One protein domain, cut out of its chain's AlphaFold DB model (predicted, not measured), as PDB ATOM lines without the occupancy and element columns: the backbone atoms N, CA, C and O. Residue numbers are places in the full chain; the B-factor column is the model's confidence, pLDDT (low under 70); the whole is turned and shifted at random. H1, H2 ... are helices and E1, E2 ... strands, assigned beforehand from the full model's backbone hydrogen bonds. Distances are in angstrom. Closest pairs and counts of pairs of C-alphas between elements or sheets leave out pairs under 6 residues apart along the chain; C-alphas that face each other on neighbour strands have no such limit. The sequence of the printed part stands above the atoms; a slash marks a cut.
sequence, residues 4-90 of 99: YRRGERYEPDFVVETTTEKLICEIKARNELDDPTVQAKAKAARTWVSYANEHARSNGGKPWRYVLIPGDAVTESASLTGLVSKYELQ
ATOM      1  N   TYR A   4     -34.725 -50.704  32.242       78.75
ATOM      2  CA  TYR A   4     -36.122 -50.269  32.054       78.75
ATOM      3  C   TYR A   4     -37.058 -50.762  33.166       78.75
ATOM      4  O   TYR A   4     -38.122 -50.181  33.390       78.75
ATOM      5  N   ARG A   5     -36.644 -51.806  33.892       82.06
ATOM      6  CA  ARG A   5     -37.211 -52.291  35.159       82.06
ATOM      7  C   ARG A   5     -36.065 -52.800  36.034       82.06
ATOM      8  O   ARG A   5     -34.962 -53.027  35.545       82.06
ATOM      9  N   ARG A   6     -36.294 -52.950  37.342       82.19
ATOM     10  CA  ARG A   6     -35.253 -53.371  38.300       82.19
ATOM     11  C   ARG A   6     -34.619 -54.701  37.866       82.19
ATOM     12  O   ARG A   6     -35.273 -55.733  37.931       82.19
ATOM     13  N   GLY A   7     -33.347 -54.659  37.465       80.69
ATOM     14  CA  GLY A   7     -32.594 -55.832  37.005       80.69
ATOM     15  C   GLY A   7     -32.855 -56.244  35.550       80.69
ATOM     16  O   GLY A   7     -32.204 -57.169  35.069       80.69
ATOM     17  N   GLU A   8     -33.754 -55.558  34.839       84.69
ATOM     18  CA  GLU A   8     -34.051 -55.811  33.429       84.69
ATOM     19  C   GLU A   8     -33.385 -54.752  32.545       84.69
ATOM     20  O   GLU A   8     -33.737 -53.564  32.560       84.69
ATOM     21  N   ARG A   9     -32.417 -55.217  31.756       88.00
ATOM     22  CA  ARG A   9     -31.579 -54.381  30.899       88.00
ATOM     23  C   ARG A   9     -32.309 -54.020  29.617       88.00
ATOM     24  O   ARG A   9     -32.937 -54.868  28.986       88.00
ATOM     25  N   TYR A  10     -32.187 -52.763  29.222       90.69
ATOM     26  CA  TYR A  10     -32.609 -52.314  27.906       90.69
ATOM     27  C   TYR A  10     -31.499 -52.585  26.883       90.69
ATOM     28  O   TYR A  10     -30.360 -52.148  27.064       90.69
ATOM     29  N   GLU A  11     -31.856 -53.282  25.811       91.50
ATOM     30  CA  GLU A  11     -31.024 -53.520  24.634       91.50
ATOM     31  C   GLU A  11     -31.820 -53.065  23.404       91.50
ATOM     32  O   GLU A  11     -32.975 -53.484  23.272       91.50
ATOM     33  N   PRO A  12     -31.264 -52.170  22.568       93.88
ATOM     34  CA  PRO A  12     -31.975 -51.659  21.410       93.88
ATOM     35  C   PRO A  12     -31.994 -52.664  20.255       93.88
ATOM     36  O   PRO A  12     -30.995 -53.345  20.034       93.88
ATOM     37  N   ASP A  13     -33.072 -52.681  19.464       95.44
ATOM     38  CA  ASP A  13     -33.120 -53.484  18.228       95.44
ATOM     39  C   ASP A  13     -32.035 -53.011  17.233       95.44
ATOM     40  O   ASP A  13     -31.238 -53.807  16.730       95.44
ATOM     41  N   PHE A  14     -31.977 -51.698  16.964       94.81
ATOM     42  CA  PHE A  14     -30.981 -51.097  16.073       94.81
ATOM     43  C   PHE A  14     -30.444 -49.769  16.606       94.81
ATOM     44  O   PHE A  14     -31.178 -48.933  17.141       94.81
ATOM     45  N   VAL A  15     -29.158 -49.533  16.342       97.44
ATOM     46  CA  VAL A  15     -28.531 -48.213  16.437       97.44
ATOM     47  C   VAL A  15     -28.013 -47.827  15.060       97.44
ATOM     48  O   VAL A  15     -27.256 -48.577  14.445       97.44
ATOM     49  N   VAL A  16     -28.417 -46.658  14.572       97.56
ATOM     50  CA  VAL A  16     -28.045 -46.157  13.245       97.56
ATOM     51  C   VAL A  16     -27.314 -44.836  13.401       97.56
ATOM     52  O   VAL A  16     -27.814 -43.919  14.045       97.56
ATOM     53  N   GLU A  17     -26.144 -44.707  12.783       97.94
ATOM     54  CA  GLU A  17     -25.459 -43.424  12.648       97.94
ATOM     55  C   GLU A  17     -25.525 -42.952  11.197       97.94
ATOM     56  O   GLU A  17     -25.111 -43.655  10.277       97.94
ATOM     57  N   THR A  18     -26.042 -41.743  10.995       96.69
ATOM     58  CA  THR A  18     -26.061 -41.066   9.697       96.69
ATOM     59  C   THR A  18     -24.982 -39.983   9.659       96.69
ATOM     60  O   THR A  18     -24.208 -39.795  10.604       96.69
ATOM     61  N   THR A  19     -24.911 -39.222   8.568       97.19
ATOM     62  CA  THR A  19     -24.023 -38.056   8.481       97.19
ATOM     63  C   THR A  19     -24.376 -36.968   9.499       97.19
ATOM     64  O   THR A  19     -23.468 -36.291   9.975       97.19
ATOM     65  N   THR A  20     -25.647 -36.827   9.887       96.81
ATOM     66  CA  THR A  20     -26.135 -35.707  10.711       96.81
ATOM     67  C   THR A  20     -26.548 -36.097  12.124       96.81
ATOM     68  O   THR A  20     -26.650 -35.224  12.978       96.81
ATOM     69  N   GLU A  21     -26.791 -37.377  12.402       98.12
ATOM     70  CA  GLU A  21     -27.436 -37.806  13.646       98.12
ATOM     71  C   GLU A  21     -27.139 -39.263  14.011       98.12
ATOM     72  O   GLU A  21     -26.593 -40.030  13.216       98.12
ATOM     73  N   LYS A  22     -27.521 -39.638  15.231       98.50
ATOM     74  CA  LYS A  22     -27.568 -41.017  15.708       98.50
ATOM     75  C   LYS A  22     -28.995 -41.357  16.137       98.50
ATOM     76  O   LYS A  22     -29.690 -40.533  16.725       98.50
ATOM     77  N   LEU A  23     -29.432 -42.571  15.848       98.44
ATOM     78  CA  LEU A  23     -30.791 -43.036  16.082       98.44
ATOM     79  C   LEU A  23     -30.758 -44.332  16.879       98.44
ATOM     80  O   LEU A  23     -29.986 -45.234  16.560       98.44
ATOM     81  N   ILE A  24     -31.636 -44.433  17.869       98.38
ATOM     82  CA  ILE A  24     -32.094 -45.717  18.395       98.38
ATOM     83  C   ILE A  24     -33.435 -46.009  17.723       98.38
ATOM     84  O   ILE A  24     -34.361 -45.199  17.822       98.38
ATOM     85  N   CYS A  25     -33.535 -47.141  17.034       98.12
ATOM     86  CA  CYS A  25     -34.743 -47.552  16.328       98.12
ATOM     87  C   CYS A  25     -35.257 -48.871  16.899       98.12
ATOM     88  O   CYS A  25     -34.520 -49.851  16.954       98.12
ATOM     89  N   GLU A  26     -36.531 -48.889  17.273       98.06
ATOM     90  CA  GLU A  26     -37.260 -50.072  17.732       98.06
ATOM     91  C   GLU A  26     -38.377 -50.389  16.750       98.06
ATOM     92  O   GLU A  26     -39.081 -49.478  16.308       98.06
ATOM     93  N   ILE A  27     -38.579 -51.670  16.451       97.75
ATOM     94  CA  ILE A  27     -39.716 -52.124  15.649       97.75
ATOM     95  C   ILE A  27     -40.572 -53.042  16.512       97.75
ATOM     96  O   ILE A  27     -40.061 -53.964  17.150       97.75
ATOM     97  N   LYS A  28     -41.882 -52.784  16.554       98.00
ATOM     98  CA  LYS A  28     -42.848 -53.596  17.314       98.00
ATOM     99  C   LYS A  28     -44.137 -53.782  16.530       98.00
ATOM    100  O   LYS A  28     -44.478 -52.945  15.689       98.00
ATOM    101  N   ALA A  29     -44.858 -54.875  16.778       98.06
ATOM    102  CA  ALA A  29     -46.151 -55.068  16.133       98.06
ATOM    103  C   ALA A  29     -47.115 -53.948  16.560       98.06
ATOM    104  O   ALA A  29     -47.030 -53.424  17.671       98.06
ATOM    105  N   ARG A  30     -48.038 -53.542  15.679       97.75
ATOM    106  CA  ARG A  30     -48.910 -52.382  15.940       97.75
ATOM    107  C   ARG A  30     -49.723 -52.526  17.229       97.75
ATOM    108  O   ARG A  30     -49.915 -51.551  17.942       97.75
ATOM    109  N   ASN A  31     -50.181 -53.737  17.523       97.75
ATOM    110  CA  ASN A  31     -50.929 -54.066  18.734       97.75
ATOM    111  C   ASN A  31     -50.066 -54.108  20.008       97.75
ATOM    112  O   ASN A  31     -50.625 -54.169  21.096       97.75
ATOM    113  N   GLU A  32     -48.736 -54.076  19.895       98.00
ATOM    114  CA  GLU A  32     -47.800 -54.062  21.028       98.00
ATOM    115  C   GLU A  32     -47.317 -52.652  21.377       98.00
ATOM    116  O   GLU A  32     -46.629 -52.474  22.377       98.00
ATOM    117  N   LEU A  33     -47.640 -51.635  20.573       97.56
ATOM    118  CA  LEU A  33     -47.130 -50.283  20.805       97.56
ATOM    119  C   LEU A  33     -47.554 -49.743  22.171       97.56
ATOM    120  O   LEU A  33     -46.756 -49.075  22.816       97.56
ATOM    121  N   ASP A  34     -48.753 -50.086  22.637       97.25
ATOM    122  CA  ASP A  34     -49.260 -49.694  23.955       97.25
ATOM    123  C   ASP A  34     -48.939 -50.718  25.060       97.25
ATOM    124  O   ASP A  34     -49.362 -50.546  26.207       97.25
ATOM    125  N   ASP A  35     -48.176 -51.777  24.755       98.19
ATOM    126  CA  ASP A  35     -47.770 -52.760  25.757       98.19
ATOM    127  C   ASP A  35     -46.943 -52.081  26.872       98.19
ATOM    128  O   ASP A  35     -45.976 -51.358  26.591       98.19
ATOM    129  N   PRO A  36     -47.256 -52.322  28.161       96.88
ATOM    130  CA  PRO A  36     -46.559 -51.674  29.272       96.88
ATOM    131  C   PRO A  36     -45.046 -51.916  29.309       96.88
ATOM    132  O   PRO A  36     -44.298 -51.106  29.862       96.88
ATOM    133  N   THR A  37     -44.567 -53.040  28.779       95.44
ATOM    134  CA  THR A  37     -43.138 -53.360  28.700       95.44
ATOM    135  C   THR A  37     -42.478 -52.618  27.543       95.44
ATOM    136  O   THR A  37     -41.405 -52.044  27.740       95.44
ATOM    137  N   VAL A  38     -43.131 -52.543  26.378       96.69
ATOM    138  CA  VAL A  38     -42.677 -51.709  25.248       96.69
ATOM    139  C   VAL A  38     -42.580 -50.241  25.672       96.69
ATOM    140  O   VAL A  38     -41.539 -49.610  25.482       96.69
ATOM    141  N   GLN A  39     -43.599 -49.719  26.355       97.81
ATOM    142  CA  GLN A  39     -43.610 -48.347  26.867       97.81
ATOM    143  C   GLN A  39     -42.535 -48.097  27.938       97.81
ATOM    144  O   GLN A  39     -41.891 -47.044  27.941       97.81
ATOM    145  N   ALA A  40     -42.281 -49.063  28.828       95.75
ATOM    146  CA  ALA A  40     -41.205 -48.955  29.816       95.75
ATOM    147  C   ALA A  40     -39.820 -48.878  29.150       95.75
ATOM    148  O   ALA A  40     -39.009 -48.021  29.513       95.75
ATOM    149  N   LYS A  41     -39.566 -49.716  28.137       95.69
ATOM    150  CA  LYS A  41     -38.333 -49.674  27.335       95.69
ATOM    151  C   LYS A  41     -38.195 -48.351  26.583       95.69
ATOM    152  O   LYS A  41     -37.151 -47.710  26.681       95.69
ATOM    153  N   ALA A  42     -39.263 -47.889  25.931       97.19
ATOM    154  CA  ALA A  42     -39.283 -46.601  25.241       97.19
ATOM    155  C   ALA A  42     -38.970 -45.437  26.193       97.19
ATOM    156  O   ALA A  42     -38.169 -44.560  25.872       97.19
ATOM    157  N   LYS A  43     -39.533 -45.439  27.407       96.38
ATOM    158  CA  LYS A  43     -39.217 -44.441  28.439       96.38
ATOM    159  C   LYS A  43     -37.739 -44.473  28.842       96.38
ATOM    160  O   LYS A  43     -37.127 -43.409  28.972       96.38
ATOM    161  N   ALA A  44     -37.167 -45.661  29.030       95.00
ATOM    162  CA  ALA A  44     -35.759 -45.818  29.383       95.00
ATOM    163  C   ALA A  44     -34.840 -45.294  28.265       95.00
ATOM    164  O   ALA A  44     -33.945 -44.489  28.530       95.00
ATOM    165  N   ALA A  45     -35.126 -45.654  27.011       96.44
ATOM    166  CA  ALA A  45     -34.391 -45.184  25.841       96.44
ATOM    167  C   ALA A  45     -34.466 -43.656  25.685       96.44
ATOM    168  O   ALA A  45     -33.442 -42.993  25.543       96.44
ATOM    169  N   ARG A  46     -35.664 -43.067  25.796       97.50
ATOM    170  CA  ARG A  46     -35.873 -41.611  25.688       97.50
ATOM    171  C   ARG A  46     -35.206 -40.820  26.813       97.50
ATOM    172  O   ARG A  46     -34.763 -39.697  26.584       97.50
ATOM    173  N   THR A  47     -35.137 -41.386  28.018       95.75
ATOM    174  CA  THR A  47     -34.371 -40.805  29.134       95.75
ATOM    175  C   THR A  47     -32.879 -40.825  28.819       95.75
ATOM    176  O   THR A  47     -32.191 -39.821  28.981       95.75
ATOM    177  N   TRP A  48     -32.376 -41.950  28.309       96.00
ATOM    178  CA  TRP A  48     -30.975 -42.054  27.922       96.00
ATOM    179  C   TRP A  48     -30.602 -41.088  26.795       96.00
ATOM    180  O   TRP A  48     -29.551 -40.457  26.878       96.00
ATOM    181  N   VAL A  49     -31.473 -40.909  25.793       97.38
ATOM    182  CA  VAL A  49     -31.265 -39.930  24.712       97.38
ATOM    183  C   VAL A  49     -31.063 -38.517  25.271       97.38
ATOM    184  O   VAL A  49     -30.157 -37.832  24.805       97.38
ATOM    185  N   SER A  50     -31.794 -38.120  26.324       96.44
ATOM    186  CA  SER A  50     -31.579 -36.826  26.998       96.44
ATOM    187  C   SER A  50     -30.148 -36.682  27.522       96.44
ATOM    188  O   SER A  50     -29.475 -35.693  27.226       96.44
ATOM    189  N   TYR A  51     -29.640 -37.680  28.253       95.12
ATOM    190  CA  TYR A  51     -28.262 -37.664  28.762       95.12
ATOM    191  C   TYR A  51     -27.225 -37.713  27.632       95.12
ATOM    192  O   TYR A  51     -26.214 -37.008  27.668       95.12
ATOM    193  N   ALA A  52     -27.483 -38.513  26.597       95.94
ATOM    194  CA  ALA A  52     -26.617 -38.601  25.428       95.94
ATOM    195  C   ALA A  52     -26.536 -37.256  24.692       95.94
ATOM    196  O   ALA A  52     -25.454 -36.856  24.264       95.94
ATOM    197  N   ASN A  53     -27.645 -36.518  24.607       97.06
ATOM    198  CA  ASN A  53     -27.702 -35.194  23.995       97.06
ATOM    199  C   ASN A  53     -27.104 -34.086  24.868       97.06
ATOM    200  O   ASN A  53     -26.540 -33.131  24.332       97.06
ATOM    201  N   GLU A  54     -27.179 -34.182  26.197       95.56
ATOM    202  CA  GLU A  54     -26.405 -33.318  27.104       95.56
ATOM    203  C   GLU A  54     -24.900 -33.473  26.870       95.56
ATOM    204  O   GLU A  54     -24.182 -32.480  26.695       95.56
ATOM    205  N   HIS A  55     -24.432 -34.718  26.777       95.06
ATOM    206  CA  HIS A  55     -23.040 -35.006  26.466       95.06
ATOM    207  C   HIS A  55     -22.665 -34.552  25.046       95.06
ATOM    208  O   HIS A  55     -21.652 -33.876  24.871       95.06
ATOM    209  N   ALA A  56     -23.483 -34.862  24.036       95.94
ATOM    210  CA  ALA A  56     -23.214 -34.503  22.645       95.94
ATOM    211  C   ALA A  56     -23.093 -32.985  22.461       95.94
ATOM    212  O   ALA A  56     -22.114 -32.525  21.877       95.94
ATOM    213  N   ARG A  57     -24.009 -32.194  23.038       95.31
ATOM    214  CA  ARG A  57     -23.941 -30.721  22.987       95.31
ATOM    215  C   ARG A  57     -22.658 -30.165  23.597       95.31
ATOM    216  O   ARG A  57     -22.102 -29.214  23.063       95.31
ATOM    217  N   SER A  58     -22.179 -30.773  24.679       92.69
ATOM    218  CA  SER A  58     -20.965 -30.323  25.371       92.69
ATOM    219  C   SER A  58     -19.677 -30.680  24.620       92.69
ATOM    220  O   SER A  58     -18.639 -30.080  24.873       92.69
ATOM    221  N   ASN A  59     -19.737 -31.643  23.693       94.94
ATOM    222  CA  ASN A  59     -18.569 -32.208  23.010       94.94
ATOM    223  C   ASN A  59     -18.636 -32.085  21.475       94.94
ATOM    224  O   ASN A  59     -17.853 -32.719  20.774       94.94
ATOM    225  N   GLY A  60     -19.585 -31.310  20.933       93.19
ATOM    226  CA  GLY A  60     -19.787 -31.177  19.482       93.19
ATOM    227  C   GLY A  60     -20.220 -32.476  18.786       93.19
ATOM    228  O   GLY A  60     -19.994 -32.651  17.590       93.19
ATOM    229  N   GLY A  61     -20.811 -33.410  19.532       96.06
ATOM    230  CA  GLY A  61     -21.318 -34.674  19.010       96.06
ATOM    231  C   GLY A  61     -22.618 -34.510  18.220       96.06
ATOM    232  O   GLY A  61     -23.362 -33.545  18.390       96.06
ATOM    233  N   LYS A  62     -22.921 -35.501  17.375       98.06
ATOM    234  CA  LYS A  62     -24.204 -35.579  16.659       98.06
ATOM    235  C   LYS A  62     -25.373 -35.753  17.643       98.06
ATOM    236  O   LYS A  62     -25.205 -36.490  18.620       98.06
ATOM    237  N   PRO A  63     -26.544 -35.151  17.372       97.62
ATOM    238  CA  PRO A  63     -27.738 -35.379  18.169       97.62
ATOM    239  C   PRO A  63     -28.184 -36.841  18.087       97.62
ATOM    240  O   PRO A  63     -28.034 -37.502  17.057       97.62
ATOM    241  N   TRP A  64     -28.759 -37.314  19.183       98.44
ATOM    242  CA  TRP A  64     -29.428 -38.593  19.324       98.44
ATOM    243  C   TRP A  64     -30.940 -38.415  19.233       98.44
ATOM    244  O   TRP A  64     -31.489 -37.480  19.818       98.44
ATOM    245  N   ARG A  65     -31.619 -39.344  18.560       98.44
ATOM    246  CA  ARG A  65     -33.083 -39.459  18.581       98.44
ATOM    247  C   ARG A  65     -33.517 -40.900  18.824       98.44
ATOM    248  O   ARG A  65     -32.755 -41.839  18.594       98.44
ATOM    249  N   TYR A  66     -34.746 -41.061  19.296       98.50
ATOM    250  CA  TYR A  66     -35.377 -42.360  19.516       98.50
ATOM    251  C   TYR A  66     -36.634 -42.487  18.656       98.50
ATOM    252  O   TYR A  66     -37.451 -41.566  18.600       98.50
ATOM    253  N   VAL A  67     -36.796 -43.634  17.998       98.56
ATOM    254  CA  VAL A  67     -37.896 -43.898  17.065       98.56
ATOM    255  C   VAL A  67     -38.525 -45.249  17.390       98.56
ATOM    256  O   VAL A  67     -37.827 -46.264  17.392       98.56
ATOM    257  N   LEU A  68     -39.837 -45.263  17.638       98.62
ATOM    258  CA  LEU A  68     -40.612 -46.481  17.894       98.62
ATOM    259  C   LEU A  68     -41.549 -46.745  16.715       98.62
ATOM    260  O   LEU A  68     -42.593 -46.110  16.578       98.62
ATOM    261  N   ILE A  69     -41.151 -47.665  15.844       98.56
ATOM    262  CA  ILE A  69     -41.744 -47.868  14.527       98.56
ATOM    263  C   ILE A  69     -42.767 -49.016  14.594       98.56
ATOM    264  O   ILE A  69     -42.409 -50.138  14.964       98.56
ATOM    265  N   PRO A  70     -44.033 -48.789  14.196       98.56
ATOM    266  CA  PRO A  70     -44.975 -49.877  13.960       98.56
ATOM    267  C   PRO A  70     -44.458 -50.779  12.833       98.56
ATOM    268  O   PRO A  70     -44.116 -50.283  11.760       98.56
ATOM    269  N   GLY A  71     -44.424 -52.095  13.037       97.94
ATOM    270  CA  GLY A  71     -43.868 -53.041  12.060       97.94
ATOM    271  C   GLY A  71     -44.543 -52.986  10.688       97.94
ATOM    272  O   GLY A  71     -43.880 -53.138   9.669       97.94
ATOM    273  N   ASP A  72     -45.836 -52.666  10.643       98.06
ATOM    274  CA  ASP A  72     -46.596 -52.493   9.399       98.06
ATOM    275  C   ASP A  72     -46.311 -51.169   8.661       98.06
ATOM    276  O   ASP A  72     -46.736 -50.994   7.521       98.06
ATOM    277  N   ALA A  73     -45.572 -50.238   9.273       98.19
ATOM    278  CA  ALA A  73     -45.096 -49.025   8.610       98.19
ATOM    279  C   ALA A  73     -43.804 -49.256   7.805       98.19
ATOM    280  O   ALA A  73     -43.444 -48.424   6.965       98.19
ATOM    281  N   VAL A  74     -43.108 -50.375   8.038       96.88
ATOM    282  CA  VAL A  74     -41.887 -50.763   7.321       96.88
ATOM    283  C   VAL A  74     -42.275 -51.429   5.999       96.88
ATOM    284  O   VAL A  74     -42.322 -52.646   5.871       96.88
ATOM    285  N   THR A  75     -42.601 -50.600   5.011       97.88
ATOM    286  CA  THR A  75     -42.909 -51.040   3.640       97.88
ATOM    287  C   THR A  75     -41.679 -50.928   2.739       97.88
ATOM    288  O   THR A  75     -40.746 -50.195   3.059       97.88
ATOM    289  N   GLU A  76     -41.699 -51.569   1.568       97.00
ATOM    290  CA  GLU A  76     -40.617 -51.462   0.568       97.00
ATOM    291  C   GLU A  76     -40.323 -50.013   0.144       97.00
ATOM    292  O   GLU A  76     -39.190 -49.665  -0.178       97.00
ATOM    293  N   SER A  77     -41.344 -49.155   0.169       97.38
ATOM    294  CA  SER A  77     -41.240 -47.738  -0.199       97.38
ATOM    295  C   SER A  77     -40.841 -46.816   0.962       97.38
ATOM    296  O   SER A  77     -40.669 -45.611   0.765       97.38
ATOM    297  N   ALA A  78     -40.736 -47.345   2.186       97.62
ATOM    298  CA  ALA A  78     -40.436 -46.540   3.361       97.62
ATOM    299  C   ALA A  78     -38.978 -46.056   3.341       97.62
ATOM    300  O   ALA A  78     -38.047 -46.822   3.111       97.62
ATOM    301  N   SER A  79     -38.772 -44.774   3.647       97.88
ATOM    302  CA  SER A  79     -37.443 -44.210   3.888       97.88
ATOM    303  C   SER A  79     -37.209 -44.007   5.383       97.88
ATOM    304  O   SER A  79     -38.146 -43.700   6.126       97.88
ATOM    305  N   LEU A  80     -35.953 -44.109   5.829       96.94
ATOM    306  CA  LEU A  80     -35.590 -43.855   7.228       96.94
ATOM    307  C   LEU A  80     -36.044 -42.461   7.678       96.94
ATOM    308  O   LEU A  80     -36.677 -42.328   8.718       96.94
ATOM    309  N   THR A  81     -35.809 -41.431   6.862       97.62
ATOM    310  CA  THR A  81     -36.269 -40.063   7.144       97.62
ATOM    311  C   THR A  81     -37.788 -39.989   7.313       97.62
ATOM    312  O   THR A  81     -38.266 -39.338   8.240       97.62
ATOM    313  N   GLY A  82     -38.554 -40.672   6.455       98.25
ATOM    314  CA  GLY A  82     -40.013 -40.712   6.545       98.25
ATOM    315  C   GLY A  82     -40.516 -41.439   7.795       98.25
ATOM    316  O   GLY A  82     -41.476 -40.985   8.416       98.25
ATOM    317  N   LEU A  83     -39.856 -42.531   8.191       98.38
ATOM    318  CA  LEU A  83     -40.165 -43.261   9.423       98.38
ATOM    319  C   LEU A  83     -39.859 -42.412  10.658       98.38
ATOM    320  O   LEU A  83     -40.719 -42.261  11.521       98.38
ATOM    321  N   VAL A  84     -38.677 -41.794  10.713       98.25
ATOM    322  CA  VAL A  84     -38.287 -40.934  11.835       98.25
ATOM    323  C   VAL A  84     -39.250 -39.752  11.964       98.25
ATOM    324  O   VAL A  84     -39.767 -39.501  13.044       98.25
ATOM    325  N   SER A  85     -39.587 -39.083  10.855       98.12
ATOM    326  CA  SER A  85     -40.525 -37.952  10.870       98.12
ATOM    327  C   SER A  85     -41.916 -38.304  11.410       98.12
ATOM    328  O   SER A  85     -42.614 -37.407  11.878       98.12
ATOM    329  N   LYS A  86     -42.350 -39.565  11.299       98.19
ATOM    330  CA  LYS A  86     -43.681 -40.014  11.740       98.19
ATOM    331  C   LYS A  86     -43.685 -40.607  13.146       98.19
ATOM    332  O   LYS A  86     -44.707 -40.525  13.819       98.19
ATOM    333  N   TYR A  87     -42.586 -41.238  13.552       98.50
ATOM    334  CA  TYR A  87     -42.550 -42.135  14.710       98.50
ATOM    335  C   TYR A  87     -41.464 -41.793  15.737       98.50
ATOM    336  O   TYR A  87     -41.223 -42.560  16.672       98.50
ATOM    337  N   GLU A  88     -40.788 -40.654  15.583       98.44
ATOM    338  CA  GLU A  88     -39.902 -40.131  16.617       98.44
ATOM    339  C   GLU A  88     -40.688 -39.843  17.902       98.44
ATOM    340  O   GLU A  88     -41.693 -39.126  17.893       98.44
ATOM    341  N   LEU A  89     -40.183 -40.348  19.029       98.31
ATOM    342  CA  LEU A  89     -40.655 -39.945  20.348       98.31
ATOM    343  C   LEU A  89     -39.597 -39.065  21.003       98.31
ATOM    344  O   LEU A  89     -38.451 -39.472  21.190       98.31
ATOM    345  N   GLN A  90     -40.016 -37.865  21.400       97.19
ATOM    346  CA  GLN A  90     -39.131 -36.847  21.960       97.19
ATOM    347  C   GLN A  90     -38.404 -37.346  23.206       97.19
ATOM    348  O   GLN A  90     -39.000 -38.026  24.038       97.19
TER     349      GLN A  90
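What this domain is: This is residues 4 to 90 of the 99 residues of an uncharacterized protein of Microvirga thermotolerans (UniProt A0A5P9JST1). A small sheet of three strands forms a thin middle layer, with the long helix H1 running along it over one face and the short helix H2 lying across it over the other. H1, 34.7 A long, outreaches the strands; E1 and E2 make a hairpin at one side of the sheet, and residues 88 to 89 pair briefly with E3 at the other. The printed part has 87 residues, with three named strands and two named helices in the order E1, E2, H1, E3, H2; the sheet is mixed, in the order E1, E2, E3, and the class is mixed, helices and strands. The whole is compact, with a radius of gyration of the C-alphas of 13.4 A, and flat in outline, spanning 39 by 38 by 17 A.

How they stand to each other: In the sheet, E2, residues 22 to 28, is the inner strand between the edge strands E1, residues 14 to 17, and E3, residues 64 to 70. E1 and E2 are antiparallel at 154 degrees and form a hairpin; N 16 and O 23 are within hydrogen-bond range at 2.9 A, N 23 and O 16 at 2.8 A. E2 and E3 are parallel at 18 degrees, with N 67 and O 24 at 2.9 A and N 69 and O 26 at 2.8 A. Residues 66 to 67 of E3 also pair, antiparallel, with residues 88 to 89. H1, residues 36 to 59, is on the sheet at a height of 8.0 A, over E3, and runs along the strands, at 5 degrees to E3 on the local plane. The closest C-alphas of H1 and E3 are those of Val 49 and Trp 64, 5.8 A apart. E2, H1 and E3 form a strand-helix-strand unit, two parallel neighbour strands joined through a helix, with a right-handed crossover. H2, residues 80 to 87, is on the opposite face at a height of 8.1 A, giving three layers, helices on both faces of one sheet. It lies over E3 and only just over E2, where 3 of its C-alphas fall, and runs across the strands, at 75 degrees to E3 on the local plane. The closest C-alphas of H2 and E3 are those of Val 67 and Tyr 87, 5.5 A apart. H1 and H2 are apart. In H1 and H2 every O i to N i+4 pair is within hydrogen-bond range.

Where its parts are: E1, 10.1 A long, begins at C-alpha 14 (-30.981, -51.097, 16.073). E2 and E3 each measure 19.9 A. H1 runs 34.7 A to C-alpha 59 (-18.569, -32.208, 23.010). H2, 10.4 A, ends at C-alpha 87 (-42.550, -42.135, 14.710).

The domain as a whole: The two C-alphas farthest apart are those of Arg 6 and Ser 77, 39.4 A. The printed part has no cut; no link is long. Mean pLDDT of the printed part is 96.0, and no printed residue is under 70.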